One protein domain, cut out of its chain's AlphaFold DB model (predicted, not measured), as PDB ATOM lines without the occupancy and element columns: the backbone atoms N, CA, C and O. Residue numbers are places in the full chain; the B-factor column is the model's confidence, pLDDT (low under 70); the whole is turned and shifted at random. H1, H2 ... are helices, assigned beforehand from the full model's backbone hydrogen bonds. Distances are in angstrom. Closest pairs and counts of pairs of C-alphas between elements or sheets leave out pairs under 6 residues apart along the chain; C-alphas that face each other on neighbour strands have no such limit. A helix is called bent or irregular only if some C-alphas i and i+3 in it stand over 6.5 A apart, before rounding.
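Overview. This is residues 314 to 411 and 648 to 705 of the 799 residues of the protein "HAMP domain-containing protein" of Amycolatopsis regifaucium (UniProt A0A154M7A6). What shape do these atoms make? They make a rod of helices running lengthwise: H1b, H2, H4b and H5 form a bundle at one end, and towards the other end H3 packs on H1a and on H4a. The bent helices H1 and H4 each run through both parts, and residues 404 to 411, of which 404 to 408 belong to H3, stick out. What is it built of? The printed part has 156 residues with five named helices, H1 to H5 in chain order, and no named strand; its class is all helix. It is only just loose, close to compact, with a radius of gyration of the C-alphas of 18.2 A and spans of 67 by 29 by 23 A.

Along the chain. Where does the first helix lie? H1, residues 314 to 342, begins with C-alpha 314 at (96.460, 59.021, 74.399). By its hydrogen bonds it was assigned as one helix, but it is bent, with C-alphas 326 and 329 6.8 A apart; its arms are H1a, residues 314 to 326, and H1b, residues 329 to 342. Which helices follow? H2 is residues 356 to 372, 24.5 A long, and H3 is residues 387 to 408, 31.9 A long. H4, residues 648 to 678, was also assigned as one helix by its hydrogen bonds but is bent, with C-alphas 661 and 664 6.7 A apart; its arms are H4a, residues 648 to 661, and H4b, residues 664 to 678. H5, residues 693 to 705, ends with C-alpha 705 at (134.051, 35.935, 80.208).

Arrangement. What touches H1a? H1a touches H3, opposite ways at a shallow tilt of 8 degrees; their closest C-alphas, of Gly 319 and Val 394, are 5.7 A apart. H3 also touches H4a, closest at the C-alphas of Ser 395 and Ala 651, 5.0 A, while H1a and H4a are apart. How is the bundle, a group of helices running lengthwise, arranged? H1b touches H5, closest at the C-alphas of Ala 342 and Cys 700, 5.4 A, and H2 touches H4b, closest at those of Ala 364 and Ala 677, 5.0 A. H1b and H4b are apart. Are the backbones complete? Every O i to N i+4 pair is within hydrogen-bond range in H1a, H1b, H3, H4a and H5, against 12 of 13 in H2 and 9 of 11 in H4b.

Size, cuts and confidence. How far does it reach? The two C-alphas farthest apart, of Arg 374 and Arg 411, are 67.7 A apart. Where is the cut? Residues 412 to 647 are not printed, and C-alphas 411 and 648 are 17.4 A apart. Which links are long, and is confidence low anywhere? The links H1 to H2, H2 to H3 and H4 to H5 are long. The mean pLDDT of the printed part is 88.6, and no printed residue is under 70.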
ATOM      1  N   VAL A 314      96.192  60.098  75.366       96.69
ATOM      2  CA  VAL A 314      96.460  59.021  74.399       96.69
ATOM      3  C   VAL A 314      97.959  58.922  74.088       96.69
ATOM      4  O   VAL A 314      98.508  57.817  74.093       96.69
ATOM      5  N   LEU A 315      98.647  60.051  73.889       95.19
ATOM      6  CA  LEU A 315     100.100  60.080  73.680       95.19
ATOM      7  C   LEU A 315     100.886  59.614  74.916       95.19
ATOM      8  O   LEU A 315     101.860  58.873  74.772       95.19
ATOM      9  N   ALA A 316     100.458  59.987  76.123       94.62
ATOM     10  CA  ALA A 316     101.094  59.604  77.379       94.62
ATOM     11  C   ALA A 316     100.954  58.099  77.647       94.62
ATOM     12  O   ALA A 316     101.955  57.416  77.875       94.62
ATOM     13  N   VAL A 317      99.733  57.558  77.561       96.69
ATOM     14  CA  VAL A 317      99.456  56.122  77.744       96.69
ATOM     15  C   VAL A 317     100.122  55.302  76.638       96.69
ATOM     16  O   VAL A 317     100.828  54.331  76.927       96.69
ATOM     17  N   GLY A 318      99.961  55.708  75.375       95.31
ATOM     18  CA  GLY A 318     100.563  55.039  74.222       95.31
ATOM     19  C   GLY A 318     102.090  55.027  74.292       95.31
ATOM     20  O   GLY A 318     102.706  53.965  74.177       95.31
ATOM     21  N   GLY A 319     102.705  56.182  74.566       93.50
ATOM     22  CA  GLY A 319     104.148  56.331  74.743       93.50
ATOM     23  C   GLY A 319     104.690  55.509  75.913       93.50
ATOM     24  O   GLY A 319     105.677  54.790  75.747       93.50
ATOM     25  N   PHE A 320     104.020  55.530  77.070       95.12
ATOM     26  CA  PHE A 320     104.403  54.734  78.240       95.12
ATOM     27  C   PHE A 320     104.354  53.225  77.961       95.12
ATOM     28  O   PHE A 320     105.332  52.514  78.204       95.12
ATOM     29  N   VAL A 321     103.249  52.724  77.396       95.81
ATOM     30  CA  VAL A 321     103.094  51.303  77.041       95.81
ATOM     31  C   VAL A 321     104.120  50.887  75.988       95.81
ATOM     32  O   VAL A 321     104.720  49.812  76.109       95.81
ATOM     33  N   LEU A 322     104.368  51.732  74.984       93.94
ATOM     34  CA  LEU A 322     105.347  51.478  73.931       93.94
ATOM     35  C   LEU A 322     106.771  51.407  74.504       93.94
ATOM     36  O   LEU A 322     107.456  50.405  74.284       93.94
ATOM     37  N   LEU A 323     107.202  52.391  75.302       92.88
ATOM     38  CA  LEU A 323     108.515  52.395  75.967       92.88
ATOM     39  C   LEU A 323     108.677  51.201  76.919       92.88
ATOM     40  O   LEU A 323     109.697  50.506  76.885       92.88
ATOM     41  N   ARG A 324     107.653  50.883  77.719       93.12
ATOM     42  CA  ARG A 324     107.703  49.752  78.655       93.12
ATOM     43  C   ARG A 324     107.793  48.403  77.935       93.12
ATOM     44  O   ARG A 324     108.529  47.527  78.392       93.12
ATOM     45  N   ARG A 325     107.108  48.228  76.796       92.62
ATOM     46  CA  ARG A 325     107.150  46.994  75.981       92.62
ATOM     47  C   ARG A 325     108.406  46.860  75.111       92.62
ATOM     48  O   ARG A 325     108.848  45.735  74.886       92.62
ATOM     49  N   THR A 326     108.977  47.964  74.627       90.44
ATOM     50  CA  THR A 326     110.115  47.962  73.677       90.44
ATOM     51  C   THR A 326     111.479  48.230  74.306       90.44
ATOM     52  O   THR A 326     112.483  47.792  73.756       90.44
ATOM     53  N   VAL A 327     111.549  48.897  75.458       89.62
ATOM     54  CA  VAL A 327     112.815  49.222  76.133       89.62
ATOM     55  C   VAL A 327     112.901  48.489  77.469       89.62
ATOM     56  O   VAL A 327     113.759  47.622  77.638       89.62
ATOM     57  N   VAL A 328     111.974  48.764  78.392       91.44
ATOM     58  CA  VAL A 328     112.085  48.318  79.793       91.44
ATOM     59  C   VAL A 328     111.960  46.798  79.934       91.44
ATOM     60  O   VAL A 328     112.886  46.135  80.401       91.44
ATOM     61  N   ALA A 329     110.842  46.207  79.499       91.94
ATOM     62  CA  ALA A 329     110.604  44.772  79.661       91.94
ATOM     63  C   ALA A 329     111.635  43.885  78.924       91.94
ATOM     64  O   ALA A 329     112.041  42.870  79.495       91.94
ATOM     65  N   PRO A 330     112.120  44.228  77.711       92.44
ATOM     66  CA  PRO A 330     113.221  43.509  77.074       92.44
ATOM     67  C   PRO A 330     114.542  43.557  77.853       92.44
ATOM     68  O   PRO A 330     115.226  42.536  77.909       92.44
ATOM     69  N   ILE A 331     114.892  44.688  78.476       91.50
ATOM     70  CA  ILE A 331     116.112  44.805  79.296       91.50
ATOM     71  C   ILE A 331     115.974  43.995  80.592       91.50
ATOM     72  O   ILE A 331     116.879  43.236  80.925       91.50
ATOM     73  N   LEU A 332     114.824  44.056  81.272       91.31
ATOM     74  CA  LEU A 332     114.568  43.249  82.474       91.31
ATOM     75  C   LEU A 332     114.579  41.737  82.182       91.31
ATOM     76  O   LEU A 332     115.123  40.961  82.967       91.31
ATOM     77  N   ARG A 333     114.041  41.311  81.030       91.94
ATOM     78  CA  ARG A 333     114.131  39.914  80.561       91.94
ATOM     79  C   ARG A 333     115.575  39.503  80.265       91.94
ATOM     80  O   ARG A 333     115.986  38.432  80.694       91.94
ATOM     81  N   LEU A 334     116.347  40.361  79.590       93.56
ATOM     82  CA  LEU A 334     117.772  40.124  79.345       93.56
ATOM     83  C   LEU A 334     118.560  40.018  80.658       93.56
ATOM     84  O   LEU A 334     119.376  39.114  80.779       93.56
ATOM     85  N   ARG A 335     118.298  40.883  81.648       92.31
ATOM     86  CA  ARG A 335     118.906  40.802  82.986       92.31
ATOM     87  C   ARG A 335     118.599  39.467  83.661       92.31
ATOM     88  O   ARG A 335     119.521  38.815  84.133       92.31
ATOM     89  N   ALA A 336     117.333  39.048  83.681       92.12
ATOM     90  CA  ALA A 336     116.935  37.777  84.287       92.12
ATOM     91  C   ALA A 336     117.626  36.573  83.622       92.12
ATOM     92  O   ALA A 336     118.143  35.699  84.315       92.12
ATOM     93  N   ASP A 337     117.691  36.550  82.287       92.44
ATOM     94  CA  ASP A 337     118.337  35.456  81.556       92.44
ATOM     95  C   ASP A 337     119.878  35.512  81.661       92.44
ATOM     96  O   ASP A 337     120.527  34.469  81.709       92.44
ATOM     97  N   ALA A 338     120.482  36.705  81.747       91.31
ATOM     98  CA  ALA A 338     121.924  36.875  81.955       91.31
ATOM     99  C   ALA A 338     122.363  36.454  83.365       91.31
ATOM    100  O   ALA A 338     123.363  35.747  83.490       91.31
ATOM    101  N   LEU A 339     121.588  36.807  84.400       91.50
ATOM    102  CA  LEU A 339     121.782  36.324  85.772       91.50
ATOM    103  C   LEU A 339     121.686  34.795  85.835       91.50
ATOM    104  O   LEU A 339     122.549  34.162  86.431       91.50
ATOM    105  N   ALA A 340     120.693  34.192  85.172       90.38
ATOM    106  CA  ALA A 340     120.553  32.736  85.121       90.38
ATOM    107  C   ALA A 340     121.779  32.046  84.490       90.38
ATOM    108  O   ALA A 340     122.280  31.064  85.037       90.38
ATOM    109  N   VAL A 341     122.307  32.573  83.376       90.56
ATOM    110  CA  VAL A 341     123.520  32.024  82.740       90.56
ATOM    111  C   VAL A 341     124.758  32.219  83.624       90.56
ATOM    112  O   VAL A 341     125.527  31.272  83.787       90.56
ATOM    113  N   ALA A 342     124.938  33.400  84.226       89.75
ATOM    114  CA  ALA A 342     126.064  33.694  85.116       89.75
ATOM    115  C   ALA A 342     126.029  32.875  86.423       89.75
ATOM    116  O   ALA A 342     127.082  32.504  86.936       89.75
ATOM    117  N   ALA A 343     124.836  32.523  86.914       88.88
ATOM    118  CA  ALA A 343     124.616  31.634  88.058       88.88
ATOM    119  C   ALA A 343     124.774  30.133  87.732       88.88
ATOM    120  O   ALA A 343     124.578  29.290  88.603       88.88
ATOM    121  N   GLY A 344     125.105  29.774  86.484       86.31
ATOM    122  CA  GLY A 344     125.343  28.386  86.074       86.31
ATOM    123  C   GLY A 344     124.133  27.637  85.504       86.31
ATOM    124  O   GLY A 344     124.274  26.477  85.116       86.31
ATOM    125  N   VAL A 345     122.962  28.273  85.368       89.25
ATOM    126  CA  VAL A 345     121.745  27.658  84.799       89.25
ATOM    127  C   VAL A 345     121.836  27.607  83.267       89.25
ATOM    128  O   VAL A 345     121.177  28.346  82.536       89.25
ATOM    129  N   LEU A 346     122.689  26.718  82.750       87.56
ATOM    130  CA  LEU A 346     122.997  26.617  81.317       87.56
ATOM    131  C   LEU A 346     121.932  25.870  80.495       87.56
ATOM    132  O   LEU A 346     121.983  25.895  79.259       87.56
ATOM    133  N   ASP A 347     120.972  25.193  81.130       85.50
ATOM    134  CA  ASP A 347     120.028  24.331  80.415       85.50
ATOM    135  C   ASP A 347     118.946  25.088  79.639       85.50
ATOM    136  O   ASP A 347     118.597  24.677  78.526       85.50
ATOM    137  N   ARG A 348     118.504  26.238  80.160       84.75
ATOM    138  CA  ARG A 348     117.501  27.114  79.535       84.75
ATOM    139  C   ARG A 348     118.149  28.020  78.468       84.75
ATOM    140  O   ARG A 348     119.233  28.547  78.710       84.75
ATOM    141  N   PRO A 349     117.550  28.199  77.275       86.44
ATOM    142  CA  PRO A 349     118.036  29.152  76.275       86.44
ATOM    143  C   PRO A 349     117.704  30.601  76.657       86.44
ATOM    144  O   PRO A 349     116.650  30.866  77.233       86.44
ATOM    145  N   VAL A 350     118.575  31.545  76.289       88.81
ATOM    146  CA  VAL A 350     118.351  32.983  76.526       88.81
ATOM    147  C   VAL A 350     117.286  33.506  75.548       88.81
ATOM    148  O   VAL A 350     117.376  33.284  74.335       88.81
ATOM    149  N   ARG A 351     116.261  34.209  76.046       88.81
ATOM    150  CA  ARG A 351     115.088  34.630  75.258       88.81
ATOM    151  C   ARG A 351     115.419  35.807  74.341       88.81
ATOM    152  O   ARG A 351     115.512  36.951  74.777       88.81
ATOM    153  N   GLN A 352     115.558  35.533  73.043       86.56
ATOM    154  CA  GLN A 352     115.920  36.536  72.033       86.56
ATOM    155  C   GLN A 352     114.905  37.687  71.936       86.56
ATOM    156  O   GLN A 352     113.706  37.475  71.752       86.56
ATOM    157  N   SER A 353     115.406  38.924  72.003       87.69
ATOM    158  CA  SER A 353     114.603  40.139  71.834       87.69
ATOM    159  C   SER A 353     114.439  40.540  70.360       87.69
ATOM    160  O   SER A 353     115.326  40.333  69.532       87.69
ATOM    161  N   ARG A 354     113.311  41.182  70.037       86.31
ATOM    162  CA  ARG A 354     113.034  41.817  68.729       86.31
ATOM    163  C   ARG A 354     113.684  43.207  68.579       86.31
ATOM    164  O   ARG A 354     113.717  43.753  67.477       86.31
ATOM    165  N   VAL A 355     114.214  43.752  69.674       88.69
ATOM    166  CA  VAL A 355     114.823  45.088  69.782       88.69
ATOM    167  C   VAL A 355     116.313  44.996  69.465       88.69
ATOM    168  O   VAL A 355     117.000  44.150  70.036       88.69
ATOM    169  N   HIS A 356     116.823  45.839  68.569       87.00
ATOM    170  CA  HIS A 356     118.163  45.692  67.999       87.00
ATOM    171  C   HIS A 356     119.273  45.712  69.063       87.00
ATOM    172  O   HIS A 356     120.077  44.780  69.125       87.00
ATOM    173  N   GLU A 357     119.293  46.724  69.933       87.00
ATOM    174  CA  GLU A 357     120.298  46.887  70.989       87.00
ATOM    175  C   GLU A 357     120.305  45.703  71.968       87.00
ATOM    176  O   GLU A 357     121.349  45.096  72.213       87.00
ATOM    177  N   VAL A 358     119.125  45.312  72.461       90.19
ATOM    178  CA  VAL A 358     118.962  44.195  73.404       90.19
ATOM    179  C   VAL A 358     119.330  42.864  72.741       90.19
ATOM    180  O   VAL A 358     120.010  42.039  73.349       90.19
ATOM    181  N   ASN A 359     118.954  42.641  71.476       89.81
ATOM    182  CA  ASN A 359     119.254  41.405  70.744       89.81
ATOM    183  C   ASN A 359     120.765  41.222  70.501       89.81
ATOM    184  O   ASN A 359     121.249  40.091  70.548       89.81
ATOM    185  N   ARG A 360     121.543  42.302  70.307       88.75
ATOM    186  CA  ARG A 360     123.019  42.212  70.216       88.75
ATOM    187  C   ARG A 360     123.615  41.590  71.483       88.75
ATOM    188  O   ARG A 360     124.388  40.640  71.368       88.75
ATOM    189  N   LEU A 361     123.197  42.056  72.662       89.94
ATOM    190  CA  LEU A 361     123.603  41.487  73.954       89.94
ATOM    191  C   LEU A 361     123.046  40.082  74.178       89.94
ATOM    192  O   LEU A 361     123.792  39.177  74.538       89.94
ATOM    193  N   THR A 362     121.763  39.867  73.887       91.25
ATOM    194  CA  THR A 362     121.110  38.560  74.067       91.25
ATOM    195  C   THR A 362     121.832  37.463  73.275       91.25
ATOM    196  O   THR A 362     122.103  36.383  73.793       91.25
ATOM    197  N   ARG A 363     122.230  37.763  72.031       88.75
ATOM    198  CA  ARG A 363     123.038  36.875  71.178       88.75
ATOM    199  C   ARG A 363     124.469  36.684  71.679       88.75
ATOM    200  O   ARG A 363     125.067  35.659  71.364       88.75
ATOM    201  N   ALA A 364     125.038  37.654  72.396       89.56
ATOM    202  CA  ALA A 364     126.349  37.510  73.018       89.56
ATOM    203  C   ALA A 364     126.271  36.529  74.201       89.56
ATOM    204  O   ALA A 364     126.972  35.520  74.191       89.56
ATOM    205  N   VAL A 365     125.337  36.750  75.134       90.69
ATOM    206  CA  VAL A 365     125.106  35.874  76.300       90.69
ATOM    207  C   VAL A 365     124.734  34.448  75.867       90.69
ATOM    208  O   VAL A 365     125.320  33.489  76.359       90.69
ATOM    209  N   GLU A 366     123.846  34.284  74.879       91.44
ATOM    210  CA  GLU A 366     123.466  32.964  74.345       91.44
ATOM    211  C   GLU A 366     124.655  32.204  73.728       91.44
ATOM    212  O   GLU A 366     124.752  30.988  73.876       91.44
ATOM    213  N   ARG A 367     125.599  32.900  73.075       88.25
ATOM    214  CA  ARG A 367     126.841  32.285  72.566       88.25
ATOM    215  C   ARG A 367     127.804  31.911  73.687       88.25
ATOM    216  O   ARG A 367     128.461  30.878  73.579       88.25
ATOM    217  N   CYS A 368     127.890  32.711  74.750       86.31
ATOM    218  CA  CYS A 368     128.666  32.345  75.935       86.31
ATOM    219  C   CYS A 368     128.080  31.081  76.581       86.31
ATOM    220  O   CYS A 368     128.800  30.101  76.763       86.31
ATOM    221  N   ARG A 369     126.755  31.041  76.793       91.94
ATOM    222  CA  ARG A 369     126.025  29.857  77.274       91.94
ATOM    223  C   ARG A 369     126.273  28.630  76.392       91.94
ATOM    224  O   ARG A 369     126.579  27.556  76.907       91.94
ATOM    225  N   SER A 370     126.167  28.771  75.067       88.00
ATOM    226  CA  SER A 370     126.329  27.646  74.139       88.00
ATOM    227  C   SER A 370     127.769  27.118  74.108       88.00
ATOM    228  O   SER A 370     127.962  25.902  74.092       88.00
ATOM    229  N   LYS A 371     128.777  28.005  74.172       87.12
ATOM    230  CA  LYS A 371     130.199  27.641  74.312       87.12
ATOM    231  C   LYS A 371     130.462  26.906  75.630       87.12
ATOM    232  O   LYS A 371     131.013  25.809  75.598       87.12
ATOM    233  N   LEU A 372     129.986  27.434  76.764       86.38
ATOM    234  CA  LEU A 372     130.099  26.780  78.076       86.38
ATOM    235  C   LEU A 372     129.412  25.401  78.094       86.38
ATOM    236  O   LEU A 372     129.947  24.439  78.648       86.38
ATOM    237  N   ARG A 373     128.255  25.255  77.436       88.31
ATOM    238  CA  ARG A 373     127.543  23.970  77.301       88.31
ATOM    239  C   ARG A 373     128.110  23.049  76.206       88.31
ATOM    240  O   ARG A 373     127.635  21.926  76.082       88.31
ATOM    241  N   ARG A 374     129.100  23.491  75.416       84.12
ATOM    242  CA  ARG A 374     129.629  22.791  74.223       84.12
ATOM    243  C   ARG A 374     128.534  22.377  73.213       84.12
ATOM    244  O   ARG A 374     128.620  21.326  72.590       84.12
ATOM    245  N   ARG A 375     127.494  23.206  73.034       82.19
ATOM    246  CA  ARG A 375     126.350  22.947  72.130       82.19
ATOM    247  C   ARG A 375     126.236  24.031  71.049       82.19
ATOM    248  O   ARG A 375     126.599  25.186  71.275       82.19
ATOM    249  N   LYS A 376     125.723  23.672  69.864       75.19
ATOM    250  CA  LYS A 376     125.451  24.629  68.770       75.19
ATOM    251  C   LYS A 376     124.374  25.649  69.188       75.19
ATOM    252  O   LYS A 376     123.450  25.313  69.926       75.19
ATOM    253  N   VAL A 377     124.510  26.889  68.712       74.69
ATOM    254  CA  VAL A 377     123.563  27.997  68.958       74.69
ATOM    255  C   VAL A 377     122.232  27.722  68.246       74.69
ATOM    256  O   VAL A 377     122.239  27.258  67.108       74.69
ATOM    257  N   GLY A 378     121.107  28.036  68.895       71.00
ATOM    258  CA  GLY A 378     119.766  27.890  68.316       71.00
ATOM    259  C   GLY A 378     119.433  28.884  67.188       71.00
ATOM    260  O   GLY A 378     120.242  29.731  66.801       71.00
ATOM    261  N   ALA A 379     118.206  28.787  66.665       70.00
ATOM    262  CA  ALA A 379     117.709  29.623  65.569       70.00
ATOM    263  C   ALA A 379     117.780  31.137  65.874       70.00
ATOM    264  O   ALA A 379     117.707  31.572  67.024       70.00
ATOM    265  N   LYS A 380     117.933  31.959  64.825       74.69
ATOM    266  CA  LYS A 380     118.166  33.413  64.931       74.69
ATOM    267  C   LYS A 380     116.872  34.204  64.699       74.69
ATOM    268  O   LYS A 380     116.359  34.219  63.584       74.69
ATOM    269  N   VAL A 381     116.420  34.971  65.689       77.12
ATOM    270  CA  VAL A 381     115.343  35.964  65.528       77.12
ATOM    271  C   VAL A 381     115.911  37.235  64.887       77.12
ATOM    272  O   VAL A 381     116.875  37.816  65.403       77.12
ATOM    273  N   LYS A 382     115.329  37.688  63.766       78.00
ATOM    274  CA  LYS A 382     115.653  38.979  63.128       78.00
ATOM    275  C   LYS A 382     115.095  40.136  63.990       78.00
ATOM    276  O   LYS A 382     113.897  40.132  64.268       78.00
ATOM    277  N   PRO A 383     115.916  41.102  64.453       78.12
ATOM    278  CA  PRO A 383     115.405  42.308  65.103       78.12
ATOM    279  C   PRO A 383     114.809  43.258  64.058       78.12
ATOM    280  O   PRO A 383     115.328  43.326  62.945       78.12
ATOM    281  N   PHE A 384     113.771  44.009  64.428       79.88
ATOM    282  CA  PHE A 384     113.123  44.984  63.532       79.88
ATOM    283  C   PHE A 384     112.858  46.358  64.167       79.88
ATOM    284  O   PHE A 384     112.554  47.298  63.446       79.88
ATOM    285  N   ILE A 385     113.014  46.508  65.490       85.94
ATOM    286  CA  ILE A 385     112.830  47.794  66.188       85.94
ATOM    287  C   ILE A 385     114.167  48.276  66.758       85.94
ATOM    288  O   ILE A 385     114.849  47.527  67.458       85.94
ATOM    289  N   SER A 386     114.524  49.535  66.497       88.56
ATOM    290  CA  SER A 386     115.593  50.255  67.202       88.56
ATOM    291  C   SER A 386     115.016  50.947  68.437       88.56
ATOM    292  O   SER A 386     114.036  51.684  68.321       88.56
ATOM    293  N   ALA A 387     115.620  50.749  69.614       86.38
ATOM    294  CA  ALA A 387     115.170  51.422  70.837       86.38
ATOM    295  C   ALA A 387     115.284  52.953  70.716       86.38
ATOM    296  O   ALA A 387     114.417  53.684  71.191       86.38
ATOM    297  N   GLN A 388     116.318  53.439  70.017       89.75
ATOM    298  CA  GLN A 388     116.499  54.865  69.741       89.75
ATOM    299  C   GLN A 388     115.390  55.428  68.843       89.75
ATOM    300  O   GLN A 388     114.929  56.538  69.092       89.75
ATOM    301  N   ALA A 389     114.937  54.671  67.836       90.81
ATOM    302  CA  ALA A 389     113.859  55.114  66.951       90.81
ATOM    303  C   ALA A 389     112.524  55.254  67.703       90.81
ATOM    304  O   ALA A 389     111.810  56.225  67.491       90.81
ATOM    305  N   VAL A 390     112.220  54.339  68.633       91.94
ATOM    306  CA  VAL A 390     111.008  54.431  69.469       91.94
ATOM    307  C   VAL A 390     111.054  55.639  70.405       91.94
ATOM    308  O   VAL A 390     110.087  56.392  70.472       91.94
ATOM    309  N   VAL A 391     112.173  55.854  71.104       92.19
ATOM    310  CA  VAL A 391     112.338  57.013  72.000       92.19
ATOM    311  C   VAL A 391     112.240  58.327  71.217       92.19
ATOM    312  O   VAL A 391     111.553  59.246  71.659       92.19
ATOM    313  N   ALA A 392     112.861  58.405  70.035       93.94
ATOM    314  CA  ALA A 392     112.736  59.557  69.143       93.94
ATOM    315  C   ALA A 392     111.284  59.779  68.687       93.94
ATOM    316  O   ALA A 392     110.793  60.897  68.793       93.94
ATOM    317  N   LEU A 393     110.578  58.728  68.254       95.12
ATOM    318  CA  LEU A 393     109.187  58.809  67.793       95.12
ATOM    319  C   LEU A 393     108.239  59.336  68.880       95.12
ATOM    320  O   LEU A 393     107.464  60.249  68.616       95.12
ATOM    321  N   VAL A 394     108.326  58.810  70.109       94.75
ATOM    322  CA  VAL A 394     107.502  59.282  71.241       94.75
ATOM    323  C   VAL A 394     107.806  60.748  71.566       94.75
ATOM    324  O   VAL A 394     106.891  61.536  71.785       94.75
ATOM    325  N   SER A 395     109.084  61.133  71.545       94.94
ATOM    326  CA  SER A 395     109.500  62.510  71.846       94.94
ATOM    327  C   SER A 395     109.044  63.494  70.763       94.94
ATOM    328  O   SER A 395     108.552  64.571  71.082       94.94
ATOM    329  N   LEU A 396     109.140  63.108  69.486       96.81
ATOM    330  CA  LEU A 396     108.646  63.895  68.353       96.81
ATOM    331  C   LEU A 396     107.118  64.025  68.361       96.81
ATOM    332  O   LEU A 396     106.617  65.094  68.037       96.81
ATOM    333  N   ALA A 397     106.377  62.991  68.772       96.06
ATOM    334  CA  ALA A 397     104.921  63.069  68.896       96.06
ATOM    335  C   ALA A 397     104.484  64.068  69.986       96.06
ATOM    336  O   ALA A 397     103.578  64.868  69.759       96.06
ATOM    337  N   LEU A 398     105.166  64.080  71.140       95.56
ATOM    338  CA  LEU A 398     104.919  65.055  72.214       95.56
ATOM    339  C   LEU A 398     105.310  66.487  71.807       95.56
ATOM    340  O   LEU A 398     104.576  67.432  72.094       95.56
ATOM    341  N   LEU A 399     106.430  66.660  71.096       96.44
ATOM    342  CA  LEU A 399     106.823  67.960  70.534       96.44
ATOM    343  C   LEU A 399     105.837  68.437  69.456       96.44
ATOM    344  O   LEU A 399     105.492  69.614  69.433       96.44
ATOM    345  N   GLY A 400     105.332  67.531  68.615       96.31
ATOM    346  CA  GLY A 400     104.279  67.818  67.642       96.31
ATOM    347  C   GLY A 400     103.010  68.333  68.318       96.31
ATOM    348  O   GLY A 400     102.542  69.413  67.974       96.31
ATOM    349  N   TRP A 401     102.523  67.632  69.349       96.81
ATOM    350  CA  TRP A 401     101.389  68.083  70.168       96.81
ATOM    351  C   TRP A 401     101.629  69.476  70.771       96.81
ATOM    352  O   TRP A 401     100.771  70.348  70.657       96.81
ATOM    353  N   SER A 402     102.819  69.719  71.336       94.44
ATOM    354  CA  SER A 402     103.197  71.023  71.898       94.44
ATOM    355  C   SER A 402     103.126  72.140  70.853       94.44
ATOM    356  O   SER A 402     102.597  73.216  71.132       94.44
ATOM    357  N   VAL A 403     103.656  71.903  69.649       93.56
ATOM    358  CA  VAL A 403     103.605  72.874  68.547       93.56
ATOM    359  C   VAL A 403     102.162  73.102  68.098       93.56
ATOM    360  O   VAL A 403     101.768  74.254  67.936       93.56
ATOM    361  N   THR A 404     101.352  72.049  67.957       92.12
ATOM    362  CA  THR A 404      99.935  72.172  67.590       92.12
ATOM    363  C   THR A 404      99.158  73.006  68.610       92.12
ATOM    364  O   THR A 404      98.484  73.945  68.202       92.12
ATOM    365  N   VAL A 405      99.291  72.744  69.915       90.25
ATOM    366  CA  VAL A 405      98.599  73.506  70.976       90.25
ATOM    367  C   VAL A 405      99.029  74.976  70.997       90.25
ATOM    368  O   VAL A 405      98.184  75.872  71.071       90.25
ATOM    369  N   ALA A 406     100.330  75.253  70.867       88.19
ATOM    370  CA  ALA A 406     100.836  76.623  70.788       88.19
ATOM    371  C   ALA A 406     100.383  77.357  69.507       88.19
ATOM    372  O   ALA A 406     100.164  78.569  69.540       88.19
ATOM    373  N   ALA A 407     100.230  76.641  68.388       87.19
ATOM    374  CA  ALA A 407      99.829  77.210  67.105       87.19
ATOM    375  C   ALA A 407      98.313  77.425  66.969       87.19
ATOM    376  O   ALA A 407      97.918  78.354  66.268       87.19
ATOM    377  N   THR A 408      97.478  76.604  67.616       85.75
ATOM    378  CA  THR A 408      96.012  76.732  67.578       85.75
ATOM    379  C   THR A 408      95.496  77.617  68.711       85.75
ATOM    380  O   THR A 408      94.999  78.708  68.449       85.75
ATOM    381  N   LEU A 409      95.671  77.206  69.971       81.75
ATOM    382  CA  LEU A 409      95.178  77.945  71.140       81.75
ATOM    383  C   LEU A 409      96.100  79.113  71.523       81.75
ATOM    384  O   LEU A 409      95.635  80.191  71.873       81.75
ATOM    385  N   GLY A 410      97.422  78.949  71.400       70.88
ATOM    386  CA  GLY A 410      98.393  80.000  71.749       70.88
ATOM    387  C   GLY A 410      98.412  81.224  70.811       70.88
ATOM    388  O   GLY A 410      99.067  82.233  71.123       70.88
ATOM    389  N   ARG A 411      97.694  81.155  69.678       71.94
ATOM    390  CA  ARG A 411      97.609  82.201  68.642       71.94
ATOM    391  C   ARG A 411      96.261  82.908  68.526       71.94
ATOM    392  O   ARG A 411      96.255  83.968  67.910       71.94
ATOM    393  N   ALA A 648     106.963  70.175  76.039       95.88
ATOM    394  CA  ALA A 648     108.228  70.204  75.310       95.88
ATOM    395  C   ALA A 648     109.430  69.909  76.225       95.88
ATOM    396  O   ALA A 648     110.284  69.090  75.872       95.88
ATOM    397  N   VAL A 649     109.471  70.498  77.427       97.12
ATOM    398  CA  VAL A 649     110.505  70.215  78.437       97.12
ATOM    399  C   VAL A 649     110.467  68.745  78.866       97.12
ATOM    400  O   VAL A 649     111.506  68.081  78.857       97.12
ATOM    401  N   VAL A 650     109.285  68.193  79.166       95.00
ATOM    402  CA  VAL A 650     109.131  66.774  79.535       95.00
ATOM    403  C   VAL A 650     109.530  65.843  78.385       95.00
ATOM    404  O   VAL A 650     110.202  64.842  78.633       95.00
ATOM    405  N   ALA A 651     109.200  66.173  77.133       94.62
ATOM    406  CA  ALA A 651     109.592  65.396  75.957       94.62
ATOM    407  C   ALA A 651     111.118  65.370  75.754       94.62
ATOM    408  O   ALA A 651     111.701  64.299  75.564       94.62
ATOM    409  N   LEU A 652     111.783  66.527  75.852       95.81
ATOM    410  CA  LEU A 652     113.243  66.629  75.747       95.81
ATOM    411  C   LEU A 652     113.949  65.925  76.914       95.81
ATOM    412  O   LEU A 652     114.928  65.208  76.697       95.81
ATOM    413  N   MET A 653     113.427  66.059  78.137       94.56
ATOM    414  CA  MET A 653     113.935  65.352  79.313       94.56
ATOM    415  C   MET A 653     113.785  63.831  79.159       94.56
ATOM    416  O   MET A 653     114.742  63.096  79.398       94.56
ATOM    417  N   LEU A 654     112.623  63.347  78.704       91.25
ATOM    418  CA  LEU A 654     112.380  61.930  78.421       91.25
ATOM    419  C   LEU A 654     113.347  61.383  77.366       91.25
ATOM    420  O   LEU A 654     113.923  60.310  77.575       91.25
ATOM    421  N   PHE A 655     113.552  62.121  76.271       93.81
ATOM    422  CA  PHE A 655     114.503  61.773  75.219       93.81
ATOM    423  C   PHE A 655     115.929  61.662  75.768       93.81
ATOM    424  O   PHE A 655     116.579  60.622  75.622       93.81
ATOM    425  N   ALA A 656     116.405  62.717  76.437       93.56
ATOM    426  CA  ALA A 656     117.751  62.793  76.988       93.56
ATOM    427  C   ALA A 656     117.995  61.697  78.035       93.56
ATOM    428  O   ALA A 656     119.013  61.005  77.969       93.56
ATOM    429  N   TRP A 657     117.046  61.471  78.948       93.00
ATOM    430  CA  TRP A 657     117.156  60.438  79.976       93.00
ATOM    431  C   TRP A 657     117.279  59.049  79.344       93.00
ATOM    432  O   TRP A 657     118.259  58.347  79.593       93.00
ATOM    433  N   HIS A 658     116.354  58.645  78.469       90.94
ATOM    434  CA  HIS A 658     116.414  57.314  77.851       90.94
ATOM    435  C   HIS A 658     117.653  57.143  76.955       90.94
ATOM    436  O   HIS A 658     118.265  56.071  76.949       90.94
ATOM    437  N   LEU A 659     118.084  58.188  76.240       90.69
ATOM    438  CA  LEU A 659     119.277  58.128  75.395       90.69
ATOM    439  C   LEU A 659     120.572  58.000  76.217       90.69
ATOM    440  O   LEU A 659     121.420  57.164  75.893       90.69
ATOM    441  N   LEU A 660     120.738  58.814  77.264       90.56
ATOM    442  CA  LEU A 660     121.976  58.918  78.046       90.56
ATOM    443  C   LEU A 660     122.085  57.880  79.172       90.56
ATOM    444  O   LEU A 660     123.191  57.429  79.467       90.56
ATOM    445  N   VAL A 661     120.966  57.500  79.798       88.62
ATOM    446  CA  VAL A 661     120.925  56.568  80.943       88.62
ATOM    447  C   VAL A 661     120.708  55.124  80.498       88.62
ATOM    448  O   VAL A 661     121.285  54.229  81.103       88.62
ATOM    449  N   VAL A 662     119.931  54.883  79.435       89.19
ATOM    450  CA  VAL A 662     119.572  53.517  79.010       89.19
ATOM    451  C   VAL A 662     120.293  53.112  77.723       89.19
ATOM    452  O   VAL A 662     121.074  52.162  77.721       89.19
ATOM    453  N   ILE A 663     120.082  53.830  76.615       90.19
ATOM    454  CA  ILE A 663     120.537  53.386  75.286       90.19
ATOM    455  C   ILE A 663     122.065  53.451  75.144       90.19
ATOM    456  O   ILE A 663     122.673  52.472  74.706       90.19
ATOM    457  N   ARG A 664     122.708  54.573  75.504       91.56
ATOM    458  CA  ARG A 664     124.173  54.715  75.395       91.56
ATOM    459  C   ARG A 664     124.929  53.696  76.268       91.56
ATOM    460  O   ARG A 664     125.808  53.034  75.713       91.56
ATOM    461  N   PRO A 665     124.605  53.491  77.563       90.44
ATOM    462  CA  PRO A 665     125.256  52.456  78.370       90.44
ATOM    463  C   PRO A 665     125.028  51.046  77.820       90.44
ATOM    464  O   PRO A 665     125.990  50.296  77.669       90.44
ATOM    465  N   LEU A 666     123.800  50.704  77.408       89.50
ATOM    466  CA  LEU A 666     123.500  49.393  76.825       89.50
ATOM    467  C   LEU A 666     124.308  49.122  75.539       89.50
ATOM    468  O   LEU A 666     124.763  47.997  75.325       89.50
ATOM    469  N   ARG A 667     124.536  50.144  74.698       90.69
ATOM    470  CA  ARG A 667     125.397  50.030  73.505       90.69
ATOM    471  C   ARG A 667     126.865  49.783  73.860       90.69
ATOM    472  O   ARG A 667     127.443  48.867  73.283       90.69
ATOM    473  N   ARG A 668     127.421  50.486  74.855       90.12
ATOM    474  CA  ARG A 668     128.794  50.247  75.348       90.12
ATOM    475  C   ARG A 668     128.979  48.810  75.844       90.12
ATOM    476  O   ARG A 668     129.913  48.132  75.433       90.12
ATOM    477  N   VAL A 669     128.047  48.302  76.658       89.94
ATOM    478  CA  VAL A 669     128.102  46.904  77.133       89.94
ATOM    479  C   VAL A 669     127.988  45.925  75.955       89.94
ATOM    480  O   VAL A 669     128.687  44.913  75.924       89.94
ATOM    481  N   ALA A 670     127.169  46.225  74.938       89.00
ATOM    482  CA  ALA A 670     127.078  45.410  73.721       89.00
ATOM    483  C   ALA A 670     128.378  45.406  72.893       89.00
ATOM    484  O   ALA A 670     128.729  44.374  72.314       89.00
ATOM    485  N   GLU A 671     129.085  46.535  72.832       89.38
ATOM    486  CA  GLU A 671     130.372  46.683  72.143       89.38
ATOM    487  C   GLU A 671     131.472  45.837  72.793       89.38
ATOM    488  O   GLU A 671     132.223  45.192  72.064       89.38
ATOM    489  N   SER A 672     131.505  45.725  74.127       87.06
ATOM    490  CA  SER A 672     132.422  44.817  74.839       87.06
ATOM    491  C   SER A 672     131.986  43.343  74.781       87.06
ATOM    492  O   SER A 672     132.808  42.450  74.568       87.06
ATOM    493  N   ALA A 673     130.687  43.056  74.918       86.38
ATOM    494  CA  ALA A 673     130.170  41.685  74.987       86.38
ATOM    495  C   ALA A 673     130.287  40.906  73.662       86.38
ATOM    496  O   ALA A 673     130.490  39.688  73.658       86.38
ATOM    497  N   VAL A 674     130.138  41.574  72.511       88.81
ATOM    498  CA  VAL A 674     130.122  40.904  71.198       88.81
ATOM    499  C   VAL A 674     131.492  40.311  70.797       88.81
ATOM    500  O   VAL A 674     131.502  39.165  70.328       88.81
ATOM    501  N   PRO A 675     132.642  40.999  70.970       88.56
ATOM    502  CA  PRO A 675     133.979  40.423  70.780       88.56
ATOM    503  C   PRO A 675     134.288  39.240  71.708       88.56
ATOM    504  O   PRO A 675     134.834  38.236  71.240       88.56
ATOM    505  N   ILE A 676     133.889  39.314  72.984       84.19
ATOM    506  CA  ILE A 676     134.027  38.218  73.963       84.19
ATOM    507  C   ILE A 676     133.241  36.990  73.493       84.19
ATOM    508  O   ILE A 676     133.798  35.907  73.333       84.19
ATOM    509  N   ALA A 677     131.967  37.165  73.134       84.06
ATOM    510  CA  ALA A 677     131.137  36.075  72.625       84.06
ATOM    511  C   ALA A 677     131.694  35.437  71.335       84.06
ATOM    512  O   ALA A 677     131.539  34.230  71.117       84.06
ATOM    513  N   LYS A 678     132.378  36.212  70.478       84.88
ATOM    514  CA  LYS A 678     133.124  35.678  69.322       84.88
ATOM    515  C   LYS A 678     134.381  34.903  69.743       84.88
ATOM    516  O   LYS A 678     134.662  33.877  69.134       84.88
ATOM    517  N   GLY A 679     135.039  35.285  70.835       79.56
ATOM    518  CA  GLY A 679     136.297  34.701  71.324       79.56
ATOM    519  C   GLY A 679     137.538  35.514  70.947       79.56
ATOM    520  O   GLY A 679     138.647  35.030  71.116       79.56
ATOM    521  N   ILE A 680     137.353  36.732  70.430       80.19
ATOM    522  CA  ILE A 680     138.432  37.603  69.931       80.19
ATOM    523  C   ILE A 680     138.872  38.604  71.018       80.19
ATOM    524  O   ILE A 680     140.020  39.025  71.048       80.19
ATOM    525  N   GLY A 681     137.969  38.967  71.937       71.69
ATOM    526  CA  GLY A 681     138.211  39.957  72.998       71.69
ATOM    527  C   GLY A 681     138.391  39.367  74.399       71.69
ATOM    528  O   GLY A 681     137.999  40.006  75.365       71.69
ATOM    529  N   MET A 682     138.905  38.140  74.535       73.12
ATOM    530  CA  MET A 682     138.874  37.400  75.814       73.12
ATOM    531  C   MET A 682     139.699  38.037  76.947       73.12
ATOM    532  O   MET A 682     139.387  37.805  78.112       73.12
ATOM    533  N   GLY A 683     140.706  38.855  76.620       72.12
ATOM    534  CA  GLY A 683     141.505  39.618  77.590       72.12
ATOM    535  C   GLY A 683     140.927  40.985  77.986       72.12
ATOM    536  O   GLY A 683     141.489  41.642  78.855       72.12
ATOM    537  N   ALA A 684     139.828  41.438  77.370       79.62
ATOM    538  CA  ALA A 684     139.207  42.721  77.697       79.62
ATOM    539  C   ALA A 684     138.163  42.552  78.814       79.62
ATOM    540  O   ALA A 684     137.139  41.898  78.613       79.62
ATOM    541  N   VAL A 685     138.423  43.150  79.979       84.06
ATOM    542  CA  VAL A 685     137.525  43.130  81.148       84.06
ATOM    543  C   VAL A 685     136.310  44.033  80.914       84.06
ATOM    544  O   VAL A 685     136.451  45.170  80.456       84.06
ATOM    545  N   VAL A 686     135.110  43.551  81.249       84.81
ATOM    546  CA  VAL A 686     133.863  44.327  81.154       84.81
ATOM    547  C   VAL A 686     133.536  44.965  82.503       84.81
ATOM    548  O   VAL A 686     132.925  44.349  83.371       84.81
ATOM    549  N   TYR A 687     133.921  46.229  82.676       80.38
ATOM    550  CA  TYR A 687     133.658  46.970  83.911       80.38
ATOM    551  C   TYR A 687     132.193  47.449  84.009       80.38
ATOM    552  O   TYR A 687     131.721  48.150  83.103       80.38
ATOM    553  N   PRO A 688     131.467  47.154  85.106       82.88
ATOM    554  CA  PRO A 688     130.143  47.720  85.350       82.88
ATOM    555  C   PRO A 688     130.261  49.215  85.695       82.88
ATOM    556  O   PRO A 688     130.643  49.592  86.797       82.88
ATOM    557  N   GLN A 689     129.914  50.089  84.745       79.31
ATOM    558  CA  GLN A 689     130.000  51.552  84.917       79.31
ATOM    559  C   GLN A 689     128.913  52.143  85.841       79.31
ATOM    560  O   GLN A 689     128.928  53.344  86.105       79.31
ATOM    561  N   ARG A 690     127.921  51.345  86.257       81.12
ATOM    562  CA  ARG A 690     126.733  51.770  87.017       81.12
ATOM    563  C   ARG A 690     126.253  50.650  87.941       81.12
ATOM    564  O   ARG A 690     126.503  49.483  87.664       81.12
ATOM    565  N   GLN A 691     125.530  51.017  88.997       84.44
ATOM    566  CA  GLN A 691     124.827  50.103  89.911       84.44
ATOM    567  C   GLN A 691     123.327  50.072  89.569       84.44
ATOM    568  O   GLN A 691     122.483  50.442  90.379       84.44
ATOM    569  N   ASP A 692     123.014  49.726  88.321       87.38
ATOM    570  CA  ASP A 692     121.655  49.595  87.779       87.38
ATOM    571  C   ASP A 692     121.520  48.267  87.012       87.38
ATOM    572  O   ASP A 692     122.478  47.496  86.909       87.38
ATOM    573  N   GLU A 693     120.349  47.979  86.438       89.19
ATOM    574  CA  GLU A 693     120.101  46.711  85.740       89.19
ATOM    575  C   GLU A 693     121.037  46.485  84.536       89.19
ATOM    576  O   GLU A 693     121.269  45.337  84.147       89.19
ATOM    577  N   ILE A 694     121.588  47.555  83.945       90.25
ATOM    578  CA  ILE A 694     122.563  47.485  82.846       90.25
ATOM    579  C   ILE A 694     123.953  47.163  83.407       90.25
ATOM    580  O   ILE A 694     124.665  46.337  82.832       90.25
ATOM    581  N   GLY A 695     124.311  47.750  84.552       88.75
ATOM    582  CA  GLY A 695     125.466  47.358  85.359       88.75
ATOM    583  C   GLY A 695     125.453  45.874  85.726       88.75
ATOM    584  O   GLY A 695     126.437  45.177  85.491       88.75
ATOM    585  N   SER A 696     124.316  45.352  86.187       90.25
ATOM    586  CA  SER A 696     124.156  43.925  86.497       90.25
ATOM    587  C   SER A 696     124.311  43.033  85.265       90.25
ATOM    588  O   SER A 696     124.949  41.983  85.346       90.25
ATOM    589  N   ILE A 697     123.803  43.455  84.098       91.88
ATOM    590  CA  ILE A 697     124.047  42.756  82.823       91.88
ATOM    591  C   ILE A 697     125.544  42.769  82.470       91.88
ATOM    592  O   ILE A 697     126.067  41.737  82.050       91.88
ATOM    593  N   ALA A 698     126.245  43.892  82.657       91.50
ATOM    594  CA  ALA A 698     127.687  43.990  82.417       91.50
ATOM    595  C   ALA A 698     128.485  43.037  83.327       91.50
ATOM    596  O   ALA A 698     129.303  42.266  82.826       91.50
ATOM    597  N   SER A 699     128.166  42.998  84.625       90.19
ATOM    598  CA  SER A 699     128.750  42.053  85.588       90.19
ATOM    599  C   SER A 699     128.496  40.593  85.192       90.19
ATOM    600  O   SER A 699     129.416  39.779  85.208       90.19
ATOM    601  N   CYS A 700     127.280  40.251  84.751       90.50
ATOM    602  CA  CYS A 700     126.968  38.902  84.260       90.50
ATOM    603  C   CYS A 700     127.781  38.524  83.010       90.50
ATOM    604  O   CYS A 700     128.191  37.371  82.867       90.50
ATOM    605  N   VAL A 701     128.029  39.477  82.103       91.12
ATOM    606  CA  VAL A 701     128.883  39.267  80.921       91.12
ATOM    607  C   VAL A 701     130.342  39.039  81.327       91.12
ATOM    608  O   VAL A 701     130.984  38.163  80.750       91.12
ATOM    609  N   GLU A 702     130.853  39.760  82.328       91.19
ATOM    610  CA  GLU A 702     132.210  39.569  82.856       91.19
ATOM    611  C   GLU A 702     132.380  38.200  83.537       91.19
ATOM    612  O   GLU A 702     133.323  37.479  83.221       91.19
ATOM    613  N   ILE A 703     131.418  37.765  84.361       89.75
ATOM    614  CA  ILE A 703     131.396  36.404  84.938       89.75
ATOM    615  C   ILE A 703     131.403  35.347  83.819       89.75
ATOM    616  O   ILE A 703     132.156  34.374  83.865       89.75
ATOM    617  N   CYS A 704     130.620  35.559  82.754       88.56
ATOM    618  CA  CYS A 704     130.637  34.679  81.582       88.56
ATOM    619  C   CYS A 704     131.985  34.692  80.837       88.56
ATOM    620  O   CYS A 704     132.374  33.655  80.299       88.56
ATOM    621  N   ARG A 705     132.697  35.829  80.784       91.19
ATOM    622  CA  ARG A 705     134.051  35.935  80.208       91.19
ATOM    623  C   ARG A 705     135.037  35.103  81.028       91.19
ATOM    624  O   ARG A 705     135.710  34.251  80.454       91.19
TER     625      ARG A 705